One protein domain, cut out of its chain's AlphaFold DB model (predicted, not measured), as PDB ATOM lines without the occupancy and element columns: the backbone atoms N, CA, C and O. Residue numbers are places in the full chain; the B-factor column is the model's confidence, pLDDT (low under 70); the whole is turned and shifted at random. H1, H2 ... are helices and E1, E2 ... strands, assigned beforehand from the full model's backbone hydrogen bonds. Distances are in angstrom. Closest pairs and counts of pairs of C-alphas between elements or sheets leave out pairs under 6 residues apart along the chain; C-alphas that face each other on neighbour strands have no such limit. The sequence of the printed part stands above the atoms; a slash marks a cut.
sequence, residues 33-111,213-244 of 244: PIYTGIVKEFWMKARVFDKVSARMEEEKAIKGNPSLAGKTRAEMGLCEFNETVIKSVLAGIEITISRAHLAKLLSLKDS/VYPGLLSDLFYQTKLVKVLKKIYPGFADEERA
ATOM      1  N   PRO A  33      -6.431   2.216  22.617       89.88
ATOM      2  CA  PRO A  33      -7.046   0.896  22.550       89.88
ATOM      3  C   PRO A  33      -6.875   0.265  21.163       89.88
ATOM      4  O   PRO A  33      -6.889   0.948  20.135       89.88
ATOM      5  N   ILE A  34      -6.787  -1.063  21.132       91.81
ATOM      6  CA  ILE A  34      -6.768  -1.848  19.901       91.81
ATOM      7  C   ILE A  34      -8.124  -2.541  19.739       91.81
ATOM      8  O   ILE A  34      -8.543  -3.339  20.574       91.81
ATOM      9  N   TYR A  35      -8.804  -2.264  18.626       92.25
ATOM     10  CA  TYR A  35     -10.070  -2.906  18.256       92.25
ATOM     11  C   TYR A  35      -9.791  -4.174  17.444       92.25
ATOM     12  O   TYR A  35     -10.013  -4.224  16.229       92.25
ATOM     13  N   THR A  36      -9.255  -5.197  18.111       89.81
ATOM     14  CA  THR A  36      -8.673  -6.391  17.479       89.81
ATOM     15  C   THR A  36      -9.626  -7.096  16.508       89.81
ATOM     16  O   THR A  36      -9.186  -7.516  15.435       89.81
ATOM     17  N   GLY A  37     -10.923  -7.196  16.822       89.19
ATOM     18  CA  GLY A  37     -11.925  -7.807  15.935       89.19
ATOM     19  C   GLY A  37     -12.053  -7.080  14.591       89.19
ATOM     20  O   GLY A  37     -11.862  -7.682  13.530       89.19
ATOM     21  N   ILE A  38     -12.273  -5.762  14.644       91.62
ATOM     22  CA  ILE A  38     -12.389  -4.889  13.463       91.62
ATOM     23  C   ILE A  38     -11.099  -4.915  12.646       91.62
ATOM     24  O   ILE A  38     -11.136  -5.096  11.428       91.62
ATOM     25  N   VAL A  39      -9.953  -4.770  13.310       93.31
ATOM     26  CA  VAL A  39      -8.646  -4.757  12.648       93.31
ATOM     27  C   VAL A  39      -8.374  -6.080  11.931       93.31
ATOM     28  O   VAL A  39      -7.944  -6.062  10.777       93.31
ATOM     29  N   LYS A  40      -8.662  -7.227  12.561       90.94
ATOM     30  CA  LYS A  40      -8.470  -8.549  11.948       90.94
ATOM     31  C   LYS A  40      -9.365  -8.757  10.727       90.94
ATOM     32  O   LYS A  40      -8.856  -9.179   9.690       90.94
ATOM     33  N   GLU A  41     -10.664  -8.454  10.798       90.56
ATOM     34  CA  GLU A  41     -11.538  -8.612   9.622       90.56
ATOM     35  C   GLU A  41     -11.157  -7.671   8.492       90.56
ATOM     36  O   GLU A  41     -11.099  -8.113   7.340       90.56
ATOM     37  N   PHE A  42     -10.846  -6.412   8.814       94.06
ATOM     38  CA  PHE A  42     -10.337  -5.477   7.824       94.06
ATOM     39  C   PHE A  42      -9.118  -6.077   7.121       94.06
ATOM     40  O   PHE A  42      -9.078  -6.106   5.890       94.06
ATOM     41  N   TRP A  43      -8.157  -6.595   7.891       94.31
ATOM     42  CA  TRP A  43      -6.899  -7.113   7.364       94.31
ATOM     43  C   TRP A  43      -7.087  -8.334   6.462       94.31
ATOM     44  O   TRP A  43      -6.519  -8.380   5.375       94.31
ATOM     45  N   MET A  44      -7.920  -9.299   6.865       91.06
ATOM     46  CA  MET A  44      -8.157 -10.530   6.092       91.06
ATOM     47  C   MET A  44      -8.697 -10.258   4.679       91.06
ATOM     48  O   MET A  44      -8.431 -11.017   3.742       91.06
ATOM     49  N   LYS A  45      -9.449  -9.168   4.514       93.25
ATOM     50  CA  LYS A  45     -10.078  -8.776   3.246       93.25
ATOM     51  C   LYS A  45      -9.343  -7.631   2.544       93.25
ATOM     52  O   LYS A  45      -9.717  -7.268   1.430       93.25
ATOM     53  N   ALA A  46      -8.294  -7.085   3.159       95.94
ATOM     54  CA  ALA A  46      -7.573  -5.948   2.618       95.94
ATOM     55  C   ALA A  46      -6.810  -6.317   1.338       95.94
ATOM     56  O   ALA A  46      -6.155  -7.361   1.234       95.94
ATOM     57  N   ARG A  47      -6.865  -5.430   0.348       95.69
ATOM     58  CA  ARG A  47      -6.136  -5.513  -0.919       95.69
ATOM     59  C   ARG A  47      -5.561  -4.142  -1.246       95.69
ATOM     60  O   ARG A  47      -6.205  -3.120  -1.022       95.69
ATOM     61  N   VAL A  48      -4.345  -4.119  -1.784       97.06
ATOM     62  CA  VAL A  48      -3.756  -2.883  -2.306       97.06
ATOM     63  C   VAL A  48      -4.248  -2.693  -3.730       97.06
ATOM     64  O   VAL A  48      -4.084  -3.586  -4.556       97.06
ATOM     65  N   PHE A  49      -4.845  -1.540  -4.004       96.44
ATOM     66  CA  PHE A  49      -5.227  -1.109  -5.337       96.44
ATOM     67  C   PHE A  49      -4.233  -0.051  -5.807       96.44
ATOM     68  O   PHE A  49      -4.251   1.087  -5.341       96.44
ATOM     69  N   ASP A  50      -3.336  -0.449  -6.699       96.25
ATOM     70  CA  ASP A  50      -2.281   0.392  -7.260       96.25
ATOM     71  C   ASP A  50      -2.421   0.525  -8.785       96.25
ATOM     72  O   ASP A  50      -3.345  -0.001  -9.408       96.25
ATOM     73  N   LYS A  51      -1.459   1.215  -9.405       95.44
ATOM     74  CA  LYS A  51      -1.431   1.414 -10.857       95.44
ATOM     75  C   LYS A  51      -1.398   0.092 -11.635       95.44
ATOM     76  O   LYS A  51      -1.944   0.022 -12.730       95.44
ATOM     77  N   VAL A  52      -0.748  -0.944 -11.101       94.25
ATOM     78  CA  VAL A  52      -0.677  -2.263 -11.748       94.25
ATOM     79  C   VAL A  52      -2.046  -2.939 -11.702       94.25
ATOM     80  O   VAL A  52      -2.527  -3.409 -12.727       94.25
ATOM     81  N   SER A  53      -2.705  -2.906 -10.546       93.88
ATOM     82  CA  SER A  53      -4.059  -3.430 -10.340       93.88
ATOM     83  C   SER A  53      -5.066  -2.744 -11.264       93.88
ATOM     84  O   SER A  53      -5.857  -3.410 -11.926       93.88
ATOM     85  N   ALA A  54      -4.982  -1.415 -11.375       95.31
ATOM     86  CA  ALA A  54      -5.816  -0.625 -12.273       95.31
ATOM     87  C   ALA A  54      -5.644  -1.052 -13.743       95.31
ATOM     88  O   ALA A  54      -6.634  -1.260 -14.442       95.31
ATOM     89  N   ARG A  55      -4.401  -1.257 -14.200       94.75
ATOM     90  CA  ARG A  55      -4.120  -1.746 -15.562       94.75
ATOM     91  C   ARG A  55      -4.635  -3.165 -15.795       94.75
ATOM     92  O   ARG A  55      -5.186  -3.444 -16.850       94.75
ATOM     93  N   MET A  56      -4.503  -4.051 -14.809       94.56
ATOM     94  CA  MET A  56      -5.035  -5.413 -14.908       94.56
ATOM     95  C   MET A  56      -6.567  -5.427 -15.040       94.56
ATOM     96  O   MET A  56      -7.105  -6.259 -15.771       94.56
ATOM     97  N   GLU A  57      -7.282  -4.514 -14.371       95.12
ATOM     98  CA  GLU A  57      -8.732  -4.348 -14.557       95.12
ATOM     99  C   GLU A  57      -9.083  -3.921 -15.989       95.12
ATOM    100  O   GLU A  57      -9.997  -4.498 -16.579       95.12
ATOM    101  N   GLU A  58      -8.342  -2.968 -16.565       95.12
ATOM    102  CA  GLU A  58      -8.520  -2.524 -17.958       95.12
ATOM    103  C   GLU A  58      -8.274  -3.670 -18.941       95.12
ATOM    104  O   GLU A  58      -9.110  -3.953 -19.798       95.12
ATOM    105  N   GLU A  59      -7.157  -4.383 -18.791       95.94
ATOM    106  CA  GLU A  59      -6.806  -5.527 -19.638       95.94
ATOM    107  C   GLU A  59      -7.871  -6.629 -19.557       95.94
ATOM    108  O   GLU A  59      -8.252  -7.213 -20.575       95.94
ATOM    109  N   LYS A  60      -8.410  -6.889 -18.361       95.81
ATOM    110  CA  LYS A  60      -9.499  -7.851 -18.162       95.81
ATOM    111  C   LYS A  60     -10.803  -7.383 -18.812       95.81
ATOM    112  O   LYS A  60     -11.490  -8.207 -19.416       95.81
ATOM    113  N   ALA A  61     -11.132  -6.094 -18.722       95.38
ATOM    114  CA  ALA A  61     -12.306  -5.515 -19.372       95.38
ATOM    115  C   ALA A  61     -12.203  -5.613 -20.902       95.38
ATOM    116  O   ALA A  61     -13.135  -6.091 -21.544       95.38
ATOM    117  N   ILE A  62     -11.046  -5.271 -21.478       96.88
ATOM    118  CA  ILE A  62     -10.775  -5.388 -22.920       96.88
ATOM    119  C   ILE A  62     -10.826  -6.850 -23.370       96.88
ATOM    120  O   ILE A  62     -11.383  -7.161 -24.418       96.88
ATOM    121  N   LYS A  63     -10.294  -7.783 -22.573       95.88
ATOM    122  CA  LYS A  63     -10.378  -9.216 -22.883       95.88
ATOM    123  C   LYS A  63     -11.825  -9.719 -22.900       95.88
ATOM    124  O   LYS A  63     -12.157 -10.568 -23.722       95.88
ATOM    125  N   GLY A  64     -12.670  -9.216 -21.998       95.25
ATOM    126  CA  GLY A  64     -14.102  -9.526 -21.969       95.25
ATOM    127  C   GLY A  64     -14.891  -8.849 -23.093       95.25
ATOM    128  O   GLY A  64     -15.859  -9.418 -23.589       95.25
ATOM    129  N   ASN A  65     -14.464  -7.657 -23.516       95.19
ATOM    130  CA  ASN A  65     -15.065  -6.897 -24.604       95.19
ATOM    131  C   ASN A  65     -13.988  -6.133 -25.408       95.19
ATOM    132  O   ASN A  65     -13.637  -5.006 -25.043       95.19
ATOM    133  N   PRO A  66     -13.505  -6.692 -26.538       96.00
ATOM    134  CA  PRO A  66     -12.442  -6.082 -27.341       96.00
ATOM    135  C   PRO A  66     -12.752  -4.678 -27.879       96.00
ATOM    136  O   PRO A  66     -11.826  -3.927 -28.175       96.00
ATOM    137  N   SER A  67     -14.031  -4.285 -27.966       95.50
ATOM    138  CA  SER A  67     -14.431  -2.931 -28.393       95.50
ATOM    139  C   SER A  67     -14.031  -1.827 -27.406       95.50
ATOM    140  O   SER A  67     -14.027  -0.651 -27.763       95.50
ATOM    141  N   LEU A  68     -13.664  -2.199 -26.176       95.00
ATOM    142  CA  LEU A  68     -13.151  -1.278 -25.166       95.00
ATOM    143  C   LEU A  68     -11.683  -0.889 -25.402       95.00
ATOM    144  O   LEU A  68     -11.169  -0.011 -24.713       95.00
ATOM    145  N   ALA A  69     -10.980  -1.508 -26.354       93.62
ATOM    146  CA  ALA A  69      -9.601  -1.144 -26.658       93.62
ATOM    147  C   ALA A  69      -9.485   0.343 -27.053       93.62
ATOM    148  O   ALA A  69     -10.211   0.834 -27.914       93.62
ATOM    149  N   GLY A  70      -8.564   1.067 -26.409       92.19
ATOM    150  CA  GLY A  70      -8.358   2.504 -26.633       92.19
ATOM    151  C   GLY A  70      -9.363   3.426 -25.928       92.19
ATOM    152  O   GLY A  70      -9.235   4.642 -26.045       92.19
ATOM    153  N   LYS A  71     -10.335   2.877 -25.187       95.00
ATOM    154  CA  LYS A  71     -11.263   3.649 -24.351       95.00
ATOM    155  C   LYS A  71     -10.614   4.094 -23.042       95.00
ATOM    156  O   LYS A  71      -9.669   3.480 -22.547       95.00
ATOM    157  N   THR A  72     -11.137   5.169 -22.469       94.00
ATOM    158  CA  THR A  72     -10.787   5.617 -21.116       94.00
ATOM    159  C   THR A  72     -11.401   4.697 -20.054       94.00
ATOM    160  O   THR A  72     -12.387   4.008 -20.313       94.00
ATOM    161  N   ARG A  73     -10.871   4.721 -18.820       94.69
ATOM    162  CA  ARG A  73     -11.435   3.954 -17.689       94.69
ATOM    163  C   ARG A  73     -12.919   4.248 -17.470       94.69
ATOM    164  O   ARG A  73     -13.703   3.318 -17.328       94.69
ATOM    165  N   ALA A  74     -13.302   5.523 -17.521       94.38
ATOM    166  CA  ALA A  74     -14.688   5.944 -17.360       94.38
ATOM    167  C   ALA A  74     -15.603   5.363 -18.455       94.38
ATOM    168  O   ALA A  74     -16.668   4.838 -18.146       94.38
ATOM    169  N   GLU A  75     -15.166   5.374 -19.720       94.19
ATOM    170  CA  GLU A  75     -15.907   4.748 -20.827       94.19
ATOM    171  C   GLU A  75     -16.012   3.219 -20.691       94.19
ATOM    172  O   GLU A  75     -16.973   2.626 -21.175       94.19
ATOM    173  N   MET A  76     -15.050   2.575 -20.022       94.62
ATOM    174  CA  MET A  76     -15.102   1.147 -19.679       94.62
ATOM    175  C   MET A  76     -15.991   0.846 -18.459       94.62
ATOM    176  O   MET A  76     -16.147  -0.321 -18.102       94.62
ATOM    177  N   GLY A  77     -16.544   1.866 -17.792       94.12
ATOM    178  CA  GLY A  77     -17.272   1.712 -16.528       94.12
ATOM    179  C   GLY A  77     -16.369   1.416 -15.323       94.12
ATOM    180  O   GLY A  77     -16.845   0.914 -14.306       94.12
ATOM    181  N   LEU A  78     -15.067   1.699 -15.429       94.06
ATOM    182  CA  LEU A  78     -14.080   1.516 -14.367       94.06
ATOM    183  C   LEU A  78     -13.825   2.840 -13.636       94.06
ATOM    184  O   LEU A  78     -13.716   3.900 -14.253       94.06
ATOM    185  N   CYS A  79     -13.652   2.778 -12.315       89.75
ATOM    186  CA  CYS A  79     -13.279   3.949 -11.518       89.75
ATOM    187  C   CYS A  79     -11.898   4.472 -11.925       89.75
ATOM    188  O   CYS A  79     -10.980   3.675 -12.132       89.75
ATOM    189  N   GLU A  80     -11.722   5.793 -11.976       92.00
ATOM    190  CA  GLU A  80     -10.420   6.418 -12.231       92.00
ATOM    191  C   GLU A  80      -9.367   6.006 -11.191       92.00
ATOM    192  O   GLU A  80      -9.661   5.813 -10.009       92.00
ATOM    193  N   PHE A  81      -8.120   5.860 -11.643       93.50
ATOM    194  CA  PHE A  81      -6.979   5.619 -10.764       93.50
ATOM    195  C   PHE A  81      -6.256   6.941 -10.492       93.50
ATOM    196  O   PHE A  81      -5.563   7.457 -11.367       93.50
ATOM    197  N   ASN A  82      -6.394   7.451  -9.269       92.88
ATOM    198  CA  ASN A  82      -5.768   8.706  -8.842       92.88
ATOM    199  C   ASN A  82      -4.518   8.465  -7.990       92.88
ATOM    200  O   ASN A  82      -3.487   9.106  -8.178       92.88
ATOM    201  N   GLU A  83      -4.598   7.514  -7.064       95.44
ATOM    202  CA  GLU A  83      -3.501   7.145  -6.179       95.44
ATOM    203  C   GLU A  83      -3.616   5.682  -5.747       95.44
ATOM    204  O   GLU A  83      -4.668   5.051  -5.880       95.44
ATOM    205  N   THR A  84      -2.521   5.145  -5.209       97.31
ATOM    206  CA  THR A  84      -2.547   3.844  -4.543       97.31
ATOM    207  C   THR A  84      -3.382   3.942  -3.271       97.31
ATOM    208  O   THR A  84      -3.144   4.810  -2.434       97.31
ATOM    209  N   VAL A  85      -4.319   3.015  -3.097       98.06
ATOM    210  CA  VAL A  85      -5.175   2.926  -1.910       98.06
ATOM    211  C   VAL A  85      -5.228   1.496  -1.387       98.06
ATOM    212  O   VAL A  85      -5.012   0.535  -2.124       98.06
ATOM    213  N   ILE A  86      -5.551   1.337  -0.111       98.12
ATOM    214  CA  ILE A  86      -5.906   0.048   0.478       98.12
ATOM    215  C   ILE A  86      -7.427  -0.041   0.496       98.12
ATOM    216  O   ILE A  86      -8.088   0.828   1.058       98.12
ATOM    217  N   LYS A  87      -7.978  -1.095  -0.100       97.06
ATOM    218  CA  LYS A  87      -9.412  -1.387  -0.094       97.06
ATOM    219  C   LYS A  87      -9.692  -2.600   0.779       97.06
ATOM    220  O   LYS A  87      -8.912  -3.549   0.776       97.06
ATOM    221  N   SER A  88     -10.797  -2.592   1.506       96.31
ATOM    222  CA  SER A  88     -11.313  -3.755   2.230       96.31
ATOM    223  C   SER A  88     -12.835  -3.677   2.323       96.31
ATOM    224  O   SER A  88     -13.424  -2.634   2.045       96.31
ATOM    225  N   VAL A  89     -13.472  -4.772   2.721       94.06
ATOM    226  CA  VAL A  89     -14.912  -4.821   2.985       94.06
ATOM    227  C   VAL A  89     -15.115  -5.320   4.397       94.06
ATOM    228  O   VAL A  89     -14.716  -6.436   4.719       94.06
ATOM    229  N   LEU A  90     -15.769  -4.530   5.235       90.75
ATOM    230  CA  LEU A  90     -16.001  -4.887   6.625       90.75
ATOM    231  C   LEU A  90     -17.492  -4.833   6.917       90.75
ATOM    232  O   LEU A  90     -18.119  -3.788   6.755       90.75
ATOM    233  N   ALA A  91     -18.070  -5.982   7.272       86.44
ATOM    234  CA  ALA A  91     -19.517  -6.138   7.434       86.44
ATOM    235  C   ALA A  91     -20.366  -5.553   6.276       86.44
ATOM    236  O   ALA A  91     -21.405  -4.934   6.491       86.44
ATOM    237  N   GLY A  92     -19.902  -5.718   5.031       88.19
ATOM    238  CA  GLY A  92     -20.572  -5.198   3.831       88.19
ATOM    239  C   GLY A  92     -20.314  -3.715   3.529       88.19
ATOM    240  O   GLY A  92     -20.774  -3.226   2.503       88.19
ATOM    241  N   ILE A  93     -19.560  -3.008   4.374       90.75
ATOM    242  CA  ILE A  93     -19.149  -1.619   4.149       90.75
ATOM    243  C   ILE A  93     -17.805  -1.614   3.419       90.75
ATOM    244  O   ILE A  93     -16.825  -2.181   3.906       90.75
ATOM    245  N   GLU A  94     -17.747  -0.957   2.263       93.81
ATOM    246  CA  GLU A  94     -16.491  -0.726   1.555       93.81
ATOM    247  C   GLU A  94     -15.645   0.318   2.288       93.81
ATOM    248  O   GLU A  94     -16.090   1.428   2.583       93.81
ATOM    249  N   ILE A  95     -14.397  -0.040   2.572       95.50
ATOM    250  CA  ILE A  95     -13.422   0.814   3.242       95.50
ATOM    251  C   ILE A  95     -12.288   1.089   2.267       95.50
ATOM    252  O   ILE A  95     -11.707   0.163   1.706       95.50
ATOM    253  N   THR A  96     -11.939   2.366   2.115       96.69
ATOM    254  CA  THR A  96     -10.772   2.808   1.348       96.69
ATOM    255  C   THR A  96      -9.858   3.649   2.236       96.69
ATOM    256  O   THR A  96     -10.288   4.645   2.813       96.69
ATOM    257  N   ILE A  97      -8.586   3.267   2.341       97.88
ATOM    258  CA  ILE A  97      -7.543   3.997   3.070       97.88
ATOM    259  C   ILE A  97      -6.517   4.526   2.063       97.88
ATOM    260  O   ILE A  97      -5.940   3.745   1.311       97.88
ATOM    261  N   SER A  98      -6.264   5.835   2.070       97.44
ATOM    262  CA  SER A  98      -5.187   6.478   1.312       97.44
ATOM    263  C   SER A  98      -4.196   7.172   2.249       97.44
ATOM    264  O   SER A  98      -4.437   7.269   3.459       97.44
ATOM    265  N   ARG A  99      -3.097   7.705   1.699       97.56
ATOM    266  CA  ARG A  99      -2.139   8.516   2.471       97.56
ATOM    267  C   ARG A  99      -2.804   9.729   3.119       97.56
ATOM    268  O   ARG A  99      -2.481  10.058   4.257       97.56
ATOM    269  N   ALA A 100      -3.787  10.338   2.454       97.56
ATOM    270  CA  ALA A 100      -4.519  11.485   2.988       97.56
ATOM    271  C   ALA A 100      -5.262  11.157   4.297       97.56
ATOM    272  O   ALA A 100      -5.324  11.998   5.195       97.56
ATOM    273  N   HIS A 101      -5.783   9.933   4.443       97.62
ATOM    274  CA  HIS A 101      -6.423   9.500   5.688       97.62
ATOM    275  C   HIS A 101      -5.418   9.424   6.845       97.62
ATOM    276  O   HIS A 101      -5.714   9.927   7.926       97.62
ATOM    277  N   LEU A 102      -4.218   8.876   6.613       97.56
ATOM    278  CA  LEU A 102      -3.162   8.816   7.635       97.56
ATOM    279  C   LEU A 102      -2.592  10.201   7.964       97.56
ATOM    280  O   LEU A 102      -2.382  10.522   9.131       97.56
ATOM    281  N   ALA A 103      -2.388  11.043   6.948       97.69
ATOM    282  CA  ALA A 103      -1.963  12.429   7.120       97.69
ATOM    283  C   ALA A 103      -2.935  13.199   8.024       97.69
ATOM    284  O   ALA A 103      -2.515  13.854   8.976       97.69
ATOM    285  N   LYS A 104      -4.243  13.059   7.774       97.25
ATOM    286  CA  LYS A 104      -5.284  13.683   8.594       97.25
ATOM    287  C   LYS A 104      -5.320  13.121  10.016       97.25
ATOM    288  O   LYS A 104      -5.416  13.908  10.949       97.25
ATOM    289  N   LEU A 105      -5.230  11.799  10.172       96.44
ATOM    290  CA  LEU A 105      -5.240  11.124  11.475       96.44
ATOM    291  C   LEU A 105      -4.114  11.627  12.388       96.44
ATOM    292  O   LEU A 105      -4.337  11.939  13.552       96.44
ATOM    293  N   LEU A 106      -2.909  11.740  11.832       96.12
ATOM    294  CA  LEU A 106      -1.698  12.100  12.570       96.12
ATOM    295  C   LEU A 106      -1.428  13.614  12.592       96.12
ATOM    296  O   LEU A 106      -0.391  14.034  13.093       96.12
ATOM    297  N   SER A 107      -2.319  14.430  12.018       96.00
ATOM    298  CA  SER A 107      -2.113  15.871  11.779       96.00
ATOM    299  C   SER A 107      -0.772  16.198  11.101       96.00
ATOM    300  O   SER A 107      -0.102  17.181  11.425       96.00
ATOM    301  N   LEU A 108      -0.378  15.372  10.132       96.56
ATOM    302  CA  LEU A 108       0.863  15.498   9.372       96.56
ATOM    303  C   LEU A 108       0.602  15.946   7.935       96.56
ATOM    304  O   LEU A 108      -0.460  15.719   7.360       96.56
ATOM    305  N   LYS A 109       1.621  16.544   7.314       96.31
ATOM    306  CA  LYS A 109       1.664  16.726   5.858       96.31
ATOM    307  C   LYS A 109       2.309  15.495   5.225       96.31
ATOM    308  O   LYS A 109       3.369  15.075   5.683       96.31
ATOM    309  N   ASP A 110       1.727  14.986   4.140       97.00
ATOM    310  CA  ASP A 110       2.349  13.967   3.278       97.00
ATOM    311  C   ASP A 110       3.499  14.603   2.475       97.00
ATOM    312  O   ASP A 110       3.357  14.997   1.320       97.00
ATOM    313  N   SER A 111       4.618  14.859   3.155       96.12
ATOM    314  CA  SER A 111       5.760  15.602   2.622       96.12
ATOM    315  C   SER A 111       7.049  15.260   3.367       96.12
ATOM    316  O   SER A 111       7.023  14.735   4.479       96.12
ATOM    317  N   VAL A 213       0.244  -5.522  10.674       91.06
ATOM    318  CA  VAL A 213       1.128  -4.416  11.083       91.06
ATOM    319  C   VAL A 213       0.312  -3.176  11.443       91.06
ATOM    320  O   VAL A 213      -0.772  -2.955  10.910       91.06
ATOM    321  N   TYR A 214       0.837  -2.388  12.382       93.00
ATOM    322  CA  TYR A 214       0.209  -1.185  12.946       93.00
ATOM    323  C   TYR A 214      -1.262  -1.352  13.393       93.00
ATOM    324  O   TYR A 214      -2.127  -0.570  12.986       93.00
ATOM    325  N   PRO A 215      -1.576  -2.324  14.273       93.12
ATOM    326  CA  PRO A 215      -2.932  -2.492  14.803       93.12
ATOM    327  C   PRO A 215      -3.482  -1.230  15.482       93.12
ATOM    328  O   PRO A 215      -4.658  -0.921  15.306       93.12
ATOM    329  N   GLY A 216      -2.639  -0.483  16.208       93.12
ATOM    330  CA  GLY A 216      -3.024   0.785  16.842       93.12
ATOM    331  C   GLY A 216      -3.398   1.867  15.825       93.12
ATOM    332  O   GLY A 216      -4.436   2.500  15.968       93.12
ATOM    333  N   LEU A 217      -2.630   2.000  14.734       95.19
ATOM    334  CA  LEU A 217      -2.916   2.959  13.655       95.19
ATOM    335  C   LEU A 217      -4.269   2.690  12.990       95.19
ATOM    336  O   LEU A 217      -5.054   3.610  12.770       95.19
ATOM    337  N   LEU A 218      -4.551   1.424  12.672       95.62
ATOM    338  CA  LEU A 218      -5.831   1.036  12.077       95.62
ATOM    339  C   LEU A 218      -6.987   1.195  13.069       95.62
ATOM    340  O   LEU A 218      -8.049   1.685  12.694       95.62
ATOM    341  N   SER A 219      -6.774   0.819  14.332       94.94
ATOM    342  CA  SER A 219      -7.768   0.969  15.399       94.94
ATOM    343  C   SER A 219      -8.168   2.423  15.587       94.94
ATOM    344  O   SER A 219      -9.360   2.731  15.562       94.94
ATOM    345  N   ASP A 220      -7.189   3.320  15.700       95.00
ATOM    346  CA  ASP A 220      -7.449   4.742  15.886       95.00
ATOM    347  C   ASP A 220      -8.110   5.357  14.647       95.00
ATOM    348  O   ASP A 220      -9.084   6.100  14.763       95.00
ATOM    349  N   LEU A 221      -7.703   4.947  13.439       95.88
ATOM    350  CA  LEU A 221      -8.382   5.357  12.209       95.88
ATOM    351  C   LEU A 221      -9.868   4.958  12.209       95.88
ATOM    352  O   LEU A 221     -10.738   5.777  11.894       95.88
ATOM    353  N   PHE A 222     -10.194   3.714  12.565       94.75
ATOM    354  CA  PHE A 222     -11.583   3.242  12.623       94.75
ATOM    355  C   PHE A 222     -12.373   3.890  13.761       94.75
ATOM    356  O   PHE A 222     -13.582   4.116  13.638       94.75
ATOM    357  N   TYR A 223     -11.707   4.216  14.863       93.56
ATOM    358  CA  TYR A 223     -12.313   4.918  15.981       93.56
ATOM    359  C   TYR A 223     -12.660   6.363  15.612       93.56
ATOM    360  O   TYR A 223     -13.828   6.760  15.698       93.56
ATOM    361  N   GLN A 224     -11.687   7.131  15.114       92.38
ATOM    362  CA  GLN A 224     -11.861   8.540  14.759       92.38
ATOM    363  C   GLN A 224     -12.861   8.744  13.611       92.38
ATOM    364  O   GLN A 224     -13.615   9.719  13.596       92.38
ATOM    365  N   THR A 225     -12.950   7.790  12.679       91.62
ATOM    366  CA  THR A 225     -13.970   7.790  11.611       91.62
ATOM    367  C   THR A 225     -15.364   7.370  12.093       91.62
ATOM    368  O   THR A 225     -16.309   7.358  11.306       91.62
ATOM    369  N   LYS A 226     -15.529   7.067  13.390       91.94
ATOM    370  CA  LYS A 226     -16.761   6.562  14.025       91.94
ATOM    371  C   LYS A 226     -17.210   5.195  13.504       91.94
ATOM    372  O   LYS A 226     -18.305   4.749  13.857       91.94
ATOM    373  N   LEU A 227     -16.377   4.505  12.725       91.44
ATOM    374  CA  LEU A 227     -16.677   3.185  12.182       91.44
ATOM    375  C   LEU A 227     -16.876   2.165  13.311       91.44
ATOM    376  O   LEU A 227     -17.868   1.441  13.308       91.44
ATOM    377  N   VAL A 228     -16.021   2.196  14.340       91.00
ATOM    378  CA  VAL A 228     -16.172   1.370  15.557       91.00
ATOM    379  C   VAL A 228     -17.562   1.547  16.175       91.00
ATOM    380  O   VAL A 228     -18.251   0.571  16.467       91.00
ATOM    381  N   LYS A 229     -18.017   2.798  16.330       90.50
ATOM    382  CA  LYS A 229     -19.327   3.119  16.917       90.50
ATOM    383  C   LYS A 229     -20.485   2.582  16.077       90.50
ATOM    384  O   LYS A 229     -21.490   2.158  16.643       90.50
ATOM    385  N   VAL A 230     -20.376   2.643  14.750       89.94
ATOM    386  CA  VAL A 230     -21.395   2.111  13.834       89.94
ATOM    387  C   VAL A 230     -21.448   0.590  13.938       89.94
ATOM    388  O   VAL A 230     -22.519   0.034  14.170       89.94
ATOM    389  N   LEU A 231     -20.300  -0.077  13.853       88.75
ATOM    390  CA  LEU A 231     -20.225  -1.535  13.858       88.75
ATOM    391  C   LEU A 231     -20.632  -2.135  15.192       88.75
ATOM    392  O   LEU A 231     -21.354  -3.120  15.194       88.75
ATOM    393  N   LYS A 232     -20.268  -1.514  16.318       87.19
ATOM    394  CA  LYS A 232     -20.653  -1.989  17.656       87.19
ATOM    395  C   LYS A 232     -22.170  -2.086  17.843       87.19
ATOM    396  O   LYS A 232     -22.641  -2.915  18.610       87.19
ATOM    397  N   LYS A 233     -22.951  -1.257  17.140       86.44
ATOM    398  CA  LYS A 233     -24.421  -1.331  17.175       86.44
ATOM    399  C   LYS A 233     -24.973  -2.537  16.420       86.44
ATOM    400  O   LYS A 233     -26.028  -3.036  16.789       86.44
ATOM    401  N   ILE A 234     -24.294  -2.953  15.354       83.75
ATOM    402  CA  ILE A 234     -24.756  -4.010  14.445       83.75
ATOM    403  C   ILE A 234     -24.163  -5.368  14.863       83.75
ATOM    404  O   ILE A 234     -24.844  -6.385  14.811       83.75
ATOM    405  N   TYR A 235     -22.920  -5.365  15.351       81.69
ATOM    406  CA  TYR A 235     -22.137  -6.527  15.768       81.69
ATOM    407  C   TYR A 235     -21.461  -6.244  17.131       81.69
ATOM    408  O   TYR A 235     -20.305  -5.819  17.177       81.69
ATOM    409  N   PRO A 236     -22.160  -6.449  18.263       73.62
ATOM    410  CA  PRO A 236     -21.697  -6.005  19.583       73.62
ATOM    411  C   PRO A 236     -20.362  -6.604  20.049       73.62
ATOM    412  O   PRO A 236     -19.549  -5.865  20.590       73.62
ATOM    413  N   GLY A 237     -20.105  -7.891  19.783       72.69
ATOM    414  CA  GLY A 237     -18.842  -8.572  20.132       72.69
ATOM    415  C   GLY A 237     -17.704  -8.356  19.128       72.69
ATOM    416  O   GLY A 237     -16.695  -9.048  19.159       72.69
ATOM    417  N   PHE A 238     -17.892  -7.450  18.168       68.44
ATOM    418  CA  PHE A 238     -16.937  -7.205  17.092       68.44
ATOM    419  C   PHE A 238     -15.988  -6.037  17.386       68.44
ATOM    420  O   PHE A 238     -14.895  -5.947  16.829       68.44
ATOM    421  N   ALA A 239     -16.415  -5.147  18.283       67.19
ATOM    422  CA  ALA A 239     -15.746  -3.904  18.651       67.19
ATOM    423  C   ALA A 239     -15.193  -3.949  20.084       67.19
ATOM    424  O   ALA A 239     -15.159  -2.918  20.764       67.19
ATOM    425  N   ASP A 240     -14.823  -5.141  20.550       75.75
ATOM    426  CA  ASP A 240     -14.198  -5.309  21.854       75.75
ATOM    427  C   ASP A 240     -12.803  -4.676  21.844       75.75
ATOM    428  O   ASP A 240     -12.035  -4.808  20.885       75.75
ATOM    429  N   GLU A 241     -12.525  -3.920  22.903       77.94
ATOM    430  CA  GLU A 241     -11.269  -3.206  23.098       77.94
ATOM    431  C   GLU A 241     -10.287  -4.113  23.831       77.94
ATOM    432  O   GLU A 241     -10.561  -4.580  24.936       77.94
ATOM    433  N   GLU A 242      -9.115  -4.306  23.243       72.25
ATOM    434  CA  GLU A 242      -7.947  -4.833  23.934       72.25
ATOM    435  C   GLU A 242      -7.023  -3.649  24.247       72.25
ATOM    436  O   GLU A 242      -6.775  -2.791  23.395       72.25
ATOM    437  N   ARG A 243      -6.537  -3.550  25.489       59.16
ATOM    438  CA  ARG A 243      -5.506  -2.556  25.822       59.16
ATOM    439  C   ARG A 243      -4.163  -3.033  25.262       59.16
ATOM    440  O   ARG A 243      -3.848  -4.214  25.394       59.16
ATOM    441  N   ALA A 244      -3.439  -2.112  24.622       54.19
ATOM    442  CA  ALA A 244      -2.091  -2.325  24.096       54.19
ATOM    443  C   ALA A 244      -1.058  -2.601  25.200       54.19
ATOM    444  O   ALA A 244      -1.274  -2.140  26.347       54.19
TER     445      ALA A 244
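Overview. This is residues 33 to 111 and 213 to 244 of the 244 residues of an uncharacterized protein of Trifolium medium (UniProt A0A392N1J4). A small antiparallel sheet of three strands lies near the middle of an elongated model, with H1, H3, H4 and H5 gathered loosely toward one end of the long axis and an arm toward the other end, made by H2 running out and the long link of residues 65 to 84 coming back. In the helical part H4 packs crosswise on both H1 and H3, while H5 is near H4 without clearly touching it. The printed part has 111 residues, with five named helices and three named strands in the order H1, E1, H2, E2, E3, H3, H4, H5; the sheet runs E1, E2, E3, and the class is mixed, helices and strands. The whole is loose, with a radius of gyration of the C-alphas of 17.3 A and spans of 54 by 35 by 21 A.

Along the chain. The printed part begins at residue 33, and H1 follows as residues 36 to 45, 14.5 A long, from C-alpha 36 at (-8.673, -6.391, 17.479). E1 is residues 47 to 49, and H2, the longest helix by residues, is residues 51 to 64, 20.1 A from first to last C-alpha. Residues 65 to 84 hold no named element. E2 is residues 85 to 90, 15.8 A long, beginning at C-alpha 85 at (-5.175, 2.926, -1.910), and E3 is residues 93 to 97, 12.9 A long. H3 is residues 99 to 105, 9.9 A long. After the cut come H4, residues 215 to 224, 14.2 A long, and H5, residues 227 to 234, 11.1 A long, ending at C-alpha 234 at (-24.756, -4.010, 14.445).

Arrangement. In the sheet E2 is the inner strand, and E1 and E3 are the edge strands. E1 and E2 are antiparallel, with 141 degrees between their directions; N 47 and O 87 are within hydrogen-bond range at 2.8 A, as are N 85 and O 49 at 3.0 A. E2 and E3 form a hairpin, antiparallel at 156 degrees, with N 88 and O 95 within range at 2.9 A and N 97 and O 86 at 2.8 A. H1 is on the sheet at a height over the sheet of 5.6 A, but over none of its strands; the closest C-alphas of H1 and E2 are those of Lys 45 and Ser 88, 5.3 A apart. H4 touches H1, about perpendicular at 79 degrees, with the C-alphas of Val 39 and Ser 219 closest at 6.4 A. H4 also touches H3, only just about perpendicular at 71 degrees, with the C-alphas of Leu 105 and Leu 221 closest at 6.6 A. H5 is close to H4 but not clearly touching, the C-alphas of Phe 222 and Val 228 being closest at 5.8 A. With residues 227 to 231 H5 only grazes the sheet. H2 touches no helix and is not on the sheet. In H1, H2, H3 and H4 every O i to N i+4 pair is within hydrogen-bond range; in H5 2 of 4 are.

Size, cuts and confidence. The C-alphas farthest apart are those of Ser 67 and Arg 243, at 54.9 A. Residues 33 to 34 pair antiparallel with residues 242 to 243, and the C-alphas of Pro 33 and Ala 244, the chain's last residue, are 6.1 A apart. Residues 112 to 212 are not printed, and C-alphas 111 and 213 are 22.2 A apart across this cut. Of the links that are printed whole, the one from H2 to E2 is long and the others are tight. The mean pLDDT of the printed part is 91.8; residues 238 to 239 and 243 to 244 are under 70.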